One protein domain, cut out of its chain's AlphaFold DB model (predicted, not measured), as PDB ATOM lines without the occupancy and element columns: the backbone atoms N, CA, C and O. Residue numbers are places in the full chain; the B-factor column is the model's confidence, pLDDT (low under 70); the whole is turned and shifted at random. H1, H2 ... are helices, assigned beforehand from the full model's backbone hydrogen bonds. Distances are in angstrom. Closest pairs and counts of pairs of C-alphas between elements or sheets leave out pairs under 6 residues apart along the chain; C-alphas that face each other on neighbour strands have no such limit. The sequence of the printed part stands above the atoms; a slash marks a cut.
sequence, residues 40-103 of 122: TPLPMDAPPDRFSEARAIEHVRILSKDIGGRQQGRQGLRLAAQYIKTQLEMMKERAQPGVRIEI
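What this domain is: This is residues 40 to 103 of the 122 residues of an uncharacterized protein of Solanum lycopersicum (UniProt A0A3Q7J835). Two helices, H1 and H2, run opposite ways as a narrow, flat V, closest towards the end where a short link joins them and spread at the other. Before H1, residues 40 to 52 form a loop with no named element; after H2, residues 95 to 103 fold back. The printed part has 64 residues, is all helix by class, and is loose, with a radius of gyration of the C-alphas of 13.8 A and spans of 37 by 31 by 12 A.

How they stand to each other: H1, residues 53 to 66, and H2, residues 75 to 94, are close but not clearly touching; their closest C-alphas, of Leu 63 and Ala 80, are 6.2 A apart. They have a shallow tilt of 27 degrees, opposite ways. In both helices every O i to N i+4 pair is within hydrogen-bond range.

Where its parts are: H1 begins at C-alpha 53 (58.572, 28.248, 25.100) and is 18.6 A long. H2 is 29.0 A long and ends at C-alpha 94 (55.780, 46.933, 27.919).

The domain as a whole: The farthest C-alphas, of Thr 40 and Gly 73, are 39.3 A apart. The printed part has no cut. Mean pLDDT of the printed part is 71.9; residues 40 to 51 and 94 to 103 are among those under 70.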
ATOM      1  N   THR A  40      66.705  25.082  23.671       54.03
ATOM      2  CA  THR A  40      66.727  25.157  25.132       54.03
ATOM      3  C   THR A  40      65.534  26.038  25.486       54.03
ATOM      4  O   THR A  40      65.517  27.195  25.055       54.03
ATOM      5  N   PRO A  41      64.492  25.516  26.160       55.88
ATOM      6  CA  PRO A  41      63.329  26.324  26.477       55.88
ATOM      7  C   PRO A  41      63.822  27.486  27.325       55.88
ATOM      8  O   PRO A  41      64.362  27.291  28.417       55.88
ATOM      9  N   LEU A  42      63.696  28.700  26.789       62.28
ATOM     10  CA  LEU A  42      64.002  29.894  27.556       62.28
ATOM     11  C   LEU A  42      63.125  29.834  28.819       62.28
ATOM     12  O   LEU A  42      61.910  29.640  28.683       62.28
ATOM     13  N   PRO A  43      63.710  29.940  30.027       65.44
ATOM     14  CA  PRO A  43      62.967  29.810  31.275       65.44
ATOM     15  C   PRO A  43      61.833  30.841  31.343       65.44
ATOM     16  O   PRO A  43      61.841  31.828  30.608       65.44
ATOM     17  N   MET A  44      60.858  30.628  32.228       62.38
ATOM     18  CA  MET A  44      59.698  31.523  32.401       62.38
ATOM     19  C   MET A  44      60.098  33.003  32.559       62.38
ATOM     20  O   MET A  44      59.466  33.891  31.975       62.38
ATOM     21  N   ASP A  45      61.209  33.233  33.261       67.12
ATOM     22  CA  ASP A  45      61.774  34.548  33.581       67.12
ATOM     23  C   ASP A  45      62.672  35.120  32.474       67.12
ATOM     24  O   ASP A  45      63.368  36.117  32.671       67.12
ATOM     25  N   ALA A  46      62.702  34.486  31.299       66.12
ATOM     26  CA  ALA A  46      63.509  34.969  30.197       66.12
ATOM     27  C   ALA A  46      63.075  36.379  29.753       66.12
ATOM     28  O   ALA A  46      61.883  36.709  29.811       66.12
ATOM     29  N   PRO A  47      64.022  37.200  29.262       69.44
ATOM     30  CA  PRO A  47      63.737  38.535  28.762       69.44
ATOM     31  C   PRO A  47      62.502  38.574  27.843       69.44
ATOM     32  O   PRO A  47      62.361  37.716  26.967       69.44
ATOM     33  N   PRO A  48      61.569  39.522  28.057       65.50
ATOM     34  CA  PRO A  48      60.304  39.582  27.324       65.50
ATOM     35  C   PRO A  48      60.465  39.933  25.839       65.50
ATOM     36  O   PRO A  48      59.507  39.794  25.086       65.50
ATOM     37  N   ASP A  49      61.661  40.352  25.422       66.62
ATOM     38  CA  ASP A  49      62.048  40.588  24.031       66.62
ATOM     39  C   ASP A  49      62.297  39.290  23.238       66.62
ATOM     40  O   ASP A  49      62.382  39.325  22.011       66.62
ATOM     41  N   ARG A  50      62.400  38.139  23.918       67.69
ATOM     42  CA  ARG A  50      62.630  36.830  23.304       67.69
ATOM     43  C   ARG A  50      61.474  35.881  23.568       67.69
ATOM     44  O   ARG A  50      60.852  35.873  24.631       67.69
ATOM     45  N   PHE A  51      61.212  35.030  22.582       68.94
ATOM     46  CA  PHE A  51      60.229  33.967  22.720       68.94
ATOM     47  C   PHE A  51      60.682  32.961  23.790       68.94
ATOM     48  O   PHE A  51      61.764  32.381  23.691       68.94
ATOM     49  N   SER A  52      59.842  32.748  24.806       75.88
ATOM     50  CA  SER A  52      60.012  31.705  25.821       75.88
ATOM     51  C   SER A  52      58.961  30.625  25.605       75.88
ATOM     52  O   SER A  52      57.764  30.858  25.780       75.88
ATOM     53  N   GLU A  53      59.422  29.430  25.242       73.19
ATOM     54  CA  GLU A  53      58.572  28.248  25.100       73.19
ATOM     55  C   GLU A  53      57.836  27.936  26.410       73.19
ATOM     56  O   GLU A  53      56.635  27.685  26.393       73.19
ATOM     57  N   ALA A  54      58.526  28.034  27.554       75.31
ATOM     58  CA  ALA A  54      57.927  27.800  28.864       75.31
ATOM     59  C   ALA A  54      56.736  28.742  29.120       75.31
ATOM     60  O   ALA A  54      55.673  28.293  29.548       75.31
ATOM     61  N   ARG A  55      56.871  30.031  28.769       79.50
ATOM     62  CA  ARG A  55      55.787  31.020  28.884       79.50
ATOM     63  C   ARG A  55      54.614  30.690  27.962       79.50
ATOM     64  O   ARG A  55      53.461  30.786  28.378       79.50
ATOM     65  N   ALA A  56      54.897  30.273  26.728       82.38
ATOM     66  CA  ALA A  56      53.862  29.863  25.782       82.38
ATOM     67  C   ALA A  56      53.087  28.633  26.288       82.38
ATOM     68  O   ALA A  56      51.856  28.628  26.266       82.38
ATOM     69  N   ILE A  57      53.796  27.627  26.804       81.81
ATOM     70  CA  ILE A  57      53.196  26.423  27.388       81.81
ATOM     71  C   ILE A  57      52.339  26.776  28.609       81.81
ATOM     72  O   ILE A  57      51.243  26.236  28.744       81.81
ATOM     73  N   GLU A  58      52.769  27.712  29.458       82.06
ATOM     74  CA  GLU A  58      51.976  28.125  30.621       82.06
ATOM     75  C   GLU A  58      50.672  28.828  30.217       82.06
ATOM     76  O   GLU A  58      49.607  28.512  30.750       82.06
ATOM     77  N   HIS A  59      50.698  29.709  29.209       83.81
ATOM     78  CA  HIS A  59      49.462  30.294  28.677       83.81
ATOM     79  C   HIS A  59      48.519  29.217  28.122       83.81
ATOM     80  O   HIS A  59      47.312  29.279  28.365       83.81
ATOM     81  N   VAL A  60      49.048  28.200  27.432       83.12
ATOM     82  CA  VAL A  60      48.255  27.054  26.955       83.12
ATOM     83  C   VAL A  60      47.681  26.262  28.128       83.12
ATOM     84  O   VAL A  60      46.502  25.916  28.097       83.12
ATOM     85  N   ARG A  61      48.462  26.009  29.182       82.94
ATOM     86  CA  ARG A  61      48.026  25.296  30.391       82.94
ATOM     87  C   ARG A  61      46.865  26.016  31.069       82.94
ATOM     88  O   ARG A  61      45.838  25.393  31.318       82.94
ATOM     89  N   ILE A  62      46.983  27.325  31.276       81.88
ATOM     90  CA  ILE A  62      45.933  28.138  31.907       81.88
ATOM     91  C   ILE A  62      44.654  28.122  31.056       81.88
ATOM     92  O   ILE A  62      43.558  27.888  31.564       81.88
ATOM     93  N   LEU A  63      44.785  28.291  29.736       81.75
ATOM     94  CA  LEU A  63      43.646  28.313  28.813       81.75
ATOM     95  C   LEU A  63      42.968  26.950  28.614       81.75
ATOM     96  O   LEU A  63      41.783  26.922  28.284       81.75
ATOM     97  N   SER A  64      43.700  25.845  28.764       77.12
ATOM     98  CA  SER A  64      43.198  24.488  28.505       77.12
ATOM     99  C   SER A  64      42.773  23.747  29.769       77.12
ATOM    100  O   SER A  64      41.750  23.066  29.763       77.12
ATOM    101  N   LYS A  65      43.547  23.875  30.847       78.25
ATOM    102  CA  LYS A  65      43.377  23.111  32.082       78.25
ATOM    103  C   LYS A  65      42.685  23.923  33.167       78.25
ATOM    104  O   LYS A  65      41.764  23.406  33.790       78.25
ATOM    105  N   ASP A  66      43.096  25.174  33.362       75.12
ATOM    106  CA  ASP A  66      42.640  25.968  34.511       75.12
ATOM    107  C   ASP A  66      41.299  26.671  34.229       75.12
ATOM    108  O   ASP A  66      40.444  26.760  35.107       75.12
ATOM    109  N   ILE A  67      41.064  27.116  32.990       71.25
ATOM    110  CA  ILE A  67      39.804  27.773  32.584       71.25
ATOM    111  C   ILE A  67      38.712  26.765  32.166       71.25
ATOM    112  O   ILE A  67      37.515  27.053  32.265       71.25
ATOM    113  N   GLY A  68      39.097  25.571  31.710       68.31
ATOM    114  CA  GLY A  68      38.164  24.528  31.281       68.31
ATOM    115  C   GLY A  68      37.443  24.832  29.957       68.31
ATOM    116  O   GLY A  68      37.978  25.466  29.051       68.31
ATOM    117  N   GLY A  69      36.214  24.325  29.798       71.12
ATOM    118  CA  GLY A  69      35.490  24.344  28.519       71.12
ATOM    119  C   GLY A  69      35.152  25.751  28.004       71.12
ATOM    120  O   GLY A  69      34.301  26.440  28.564       71.12
ATOM    121  N   ARG A  70      35.741  26.132  26.864       65.94
ATOM    122  CA  ARG A  70      35.552  27.428  26.177       65.94
ATOM    123  C   ARG A  70      34.388  27.445  25.175       65.94
ATOM    124  O   ARG A  70      34.416  28.183  24.195       65.94
ATOM    125  N   GLN A  71      33.381  26.603  25.390       73.62
ATOM    126  CA  GLN A  71      32.189  26.585  24.540       73.62
ATOM    127  C   GLN A  71      31.387  27.885  24.702       73.62
ATOM    128  O   GLN A  71      31.350  28.471  25.788       73.62
ATOM    129  N   GLN A  72      30.737  28.326  23.623       58.84
ATOM    130  CA  GLN A  72      29.909  29.531  23.611       58.84
ATOM    131  C   GLN A  72      28.828  29.464  24.699       58.84
ATOM    132  O   GLN A  72      28.103  28.479  24.800       58.84
ATOM    133  N   GLY A  73      28.748  30.502  25.537       64.81
ATOM    134  CA  GLY A  73      27.798  30.580  26.652       64.81
ATOM    135  C   GLY A  73      28.296  30.027  27.993       64.81
ATOM    136  O   GLY A  73      27.626  30.234  29.000       64.81
ATOM    137  N   ARG A  74      29.474  29.386  28.061       70.06
ATOM    138  CA  ARG A  74      30.072  28.958  29.339       70.06
ATOM    139  C   ARG A  74      30.948  30.045  29.957       70.06
ATOM    140  O   ARG A  74      31.614  30.803  29.252       70.06
ATOM    141  N   GLN A  75      31.028  30.053  31.289       74.00
ATOM    142  CA  GLN A  75      31.883  30.976  32.048       74.00
ATOM    143  C   GLN A  75      33.360  30.902  31.619       74.00
ATOM    144  O   GLN A  75      34.038  31.930  31.598       74.00
ATOM    145  N   GLY A  76      33.834  29.724  31.193       73.19
ATOM    146  CA  GLY A  76      35.198  29.523  30.695       73.19
ATOM    147  C   GLY A  76      35.544  30.362  29.458       73.19
ATOM    148  O   GLY A  76      36.679  30.802  29.310       73.19
ATOM    149  N   LEU A  77      34.571  30.684  28.597       75.94
ATOM    150  CA  LEU A  77      34.812  31.576  27.459       75.94
ATOM    151  C   LEU A  77      35.086  33.019  27.917       75.94
ATOM    152  O   LEU A  77      36.024  33.645  27.425       75.94
ATOM    153  N   ARG A  78      34.309  33.523  28.888       76.06
ATOM    154  CA  ARG A  78      34.497  34.867  29.460       76.06
ATOM    155  C   ARG A  78      35.839  34.978  30.180       76.06
ATOM    156  O   ARG A  78      36.561  35.945  29.969       76.06
ATOM    157  N   LEU A  79      36.188  33.967  30.976       78.12
ATOM    158  CA  LEU A  79      37.461  33.922  31.698       78.12
ATOM    159  C   LEU A  79      38.661  33.861  30.744       78.12
ATOM    160  O   LEU A  79      39.642  34.565  30.957       78.12
ATOM    161  N   ALA A  80      38.568  33.093  29.653       79.88
ATOM    162  CA  ALA A  80      39.611  33.065  28.631       79.88
ATOM    163  C   ALA A  80      39.767  34.407  27.906       79.88
ATOM    164  O   ALA A  80      40.893  34.847  27.690       79.88
ATOM    165  N   ALA A  81      38.659  35.056  27.541       80.62
ATOM    166  CA  ALA A  81      38.693  36.361  26.886       80.62
ATOM    167  C   ALA A  81      39.304  37.433  27.802       80.62
ATOM    168  O   ALA A  81      40.194  38.166  27.376       80.62
ATOM    169  N   GLN A  82      38.892  37.466  29.073       83.06
ATOM    170  CA  GLN A  82      39.442  38.386  30.067       83.06
ATOM    171  C   GLN A  82      40.938  38.141  30.290       83.06
ATOM    172  O   GLN A  82      41.720  39.085  30.272       83.06
ATOM    173  N   TYR A  83      41.351  36.877  30.418       83.25
ATOM    174  CA  TYR A  83      42.758  36.518  30.566       83.25
ATOM    175  C   TYR A  83      43.603  36.983  29.371       83.25
ATOM    176  O   TYR A  83      44.638  37.617  29.565       83.25
ATOM    177  N   ILE A  84      43.152  36.723  28.139       82.75
ATOM    178  CA  ILE A  84      43.862  37.148  26.921       82.75
ATOM    179  C   ILE A  84      43.946  38.675  26.854       82.75
ATOM    180  O   ILE A  84      45.021  39.203  26.575       82.75
ATOM    181  N   LYS A  85      42.857  39.387  27.170       83.38
ATOM    182  CA  LYS A  85      42.840  40.854  27.211       83.38
ATOM    183  C   LYS A  85      43.877  41.404  28.190       83.38
ATOM    184  O   LYS A  85      44.695  42.228  27.797       83.38
ATOM    185  N   THR A  86      43.922  40.885  29.416       83.44
ATOM    186  CA  THR A  86      44.907  41.317  30.419       83.44
ATOM    187  C   THR A  86      46.347  41.028  29.980       83.44
ATOM    188  O   THR A  86      47.227  41.863  30.179       83.44
ATOM    189  N   GLN A  87      46.615  39.879  29.343       82.19
ATOM    190  CA  GLN A  87      47.953  39.591  28.804       82.19
ATOM    191  C   GLN A  87      48.345  40.567  27.683       82.19
ATOM    192  O   GLN A  87      49.483  41.032  27.655       82.19
ATOM    193  N   LEU A  88      47.411  40.922  26.796       80.25
ATOM    194  CA  LEU A  88      47.642  41.885  25.712       80.25
ATOM    195  C   LEU A  88      47.860  43.313  26.231       80.25
ATOM    196  O   LEU A  88      48.731  44.019  25.725       80.25
ATOM    197  N   GLU A  89      47.121  43.730  27.258       80.50
ATOM    198  CA  GLU A  89      47.312  45.027  27.920       80.50
ATOM    199  C   GLU A  89      48.702  45.121  28.563       80.50
ATOM    200  O   GLU A  89      49.437  46.070  28.293       80.50
ATOM    201  N   MET A  90      49.132  44.088  29.298       78.06
ATOM    202  CA  MET A  90      50.487  44.035  29.860       78.06
ATOM    203  C   MET A  90      51.581  44.041  28.781       78.06
ATOM    204  O   MET A  90      52.660  44.591  28.998       78.06
ATOM    205  N   MET A  91      51.337  43.430  27.617       74.88
ATOM    206  CA  MET A  91      52.265  43.489  26.482       74.88
ATOM    207  C   MET A  91      52.319  44.888  25.867       74.88
ATOM    208  O   MET A  91      53.400  45.350  25.513       74.88
ATOM    209  N   LYS A  92      51.177  45.577  25.777       72.38
ATOM    210  CA  LYS A  92      51.079  46.948  25.264       72.38
ATOM    211  C   LYS A  92      51.796  47.946  26.163       72.38
ATOM    212  O   LYS A  92      52.515  48.794  25.651       72.38
ATOM    213  N   GLU A  93      51.655  47.823  27.481       73.31
ATOM    214  CA  GLU A  93      52.374  48.666  28.447       73.31
ATOM    215  C   GLU A  93      53.897  48.484  28.380       73.31
ATOM    216  O   GLU A  93      54.652  49.414  28.654       73.31
ATOM    217  N   ARG A  94      54.355  47.286  28.004       69.06
ATOM    218  CA  ARG A  94      55.780  46.933  27.919       69.06
ATOM    219  C   ARG A  94      56.369  47.096  26.515       69.06
ATOM    220  O   ARG A  94      57.570  46.896  26.339       69.06
ATOM    221  N   ALA A  95      55.549  47.418  25.517       66.50
ATOM    222  CA  ALA A  95      55.987  47.561  24.137       66.50
ATOM    223  C   ALA A  95      56.863  48.816  23.971       66.50
ATOM    224  O   ALA A  95      56.568  49.879  24.514       66.50
ATOM    225  N   GLN A  96      57.956  48.697  23.207       61.06
ATOM    226  CA  GLN A  96      58.811  49.841  22.876       61.06
ATOM    227  C   GLN A  96      58.009  50.926  22.125       61.06
ATOM    228  O   GLN A  96      57.066  50.585  21.407       61.06
ATOM    229  N   PRO A  97      58.413  52.212  22.188       56.97
ATOM    230  CA  PRO A  97      57.667  53.349  21.622       56.97
ATOM    231  C   PRO A  97      57.312  53.270  20.121       56.97
ATOM    232  O   PRO A  97      56.549  54.102  19.636       56.97
ATOM    233  N   GLY A  98      57.867  52.307  19.376       55.88
ATOM    234  CA  GLY A  98      57.610  52.077  17.950       55.88
ATOM    235  C   GLY A  98      56.611  50.959  17.620       55.88
ATOM    236  O   GLY A  98      56.317  50.762  16.446       55.88
ATOM    237  N   VAL A  99      56.084  50.225  18.608       58.38
ATOM    238  CA  VAL A  99      55.109  49.141  18.384       58.38
ATOM    239  C   VAL A  99      53.732  49.588  18.873       58.38
ATOM    240  O   VAL A  99      53.486  49.686  20.074       58.38
ATOM    241  N   ARG A 100      52.808  49.853  17.942       53.09
ATOM    242  CA  ARG A 100      51.393  50.066  18.273       53.09
ATOM    243  C   ARG A 100      50.682  48.720  18.335       53.09
ATOM    244  O   ARG A 100      50.455  48.092  17.308       53.09
ATOM    245  N   ILE A 101      50.331  48.291  19.545       60.22
ATOM    246  CA  ILE A 101      49.416  47.165  19.743       60.22
ATOM    247  C   ILE A 101      47.990  47.715  19.685       60.22
ATOM    248  O   ILE A 101      47.510  48.348  20.633       60.22
ATOM    249  N   GLU A 102      47.341  47.507  18.546       53.91
ATOM    250  CA  GLU A 102      45.915  47.753  18.364       53.91
ATOM    251  C   GLU A 102      45.162  46.496  18.804       53.91
ATOM    252  O   GLU A 102      45.302  45.425  18.217       53.91
ATOM    253  N   ILE A 103      44.428  46.608  19.912       61.25
ATOM    254  CA  ILE A 103      43.575  45.530  20.408       61.25
ATOM    255  C   ILE A 103      42.215  45.740  19.756       61.25
ATOM    256  O   ILE A 103      41.412  46.542  20.231       61.25
TER     257      ILE A 103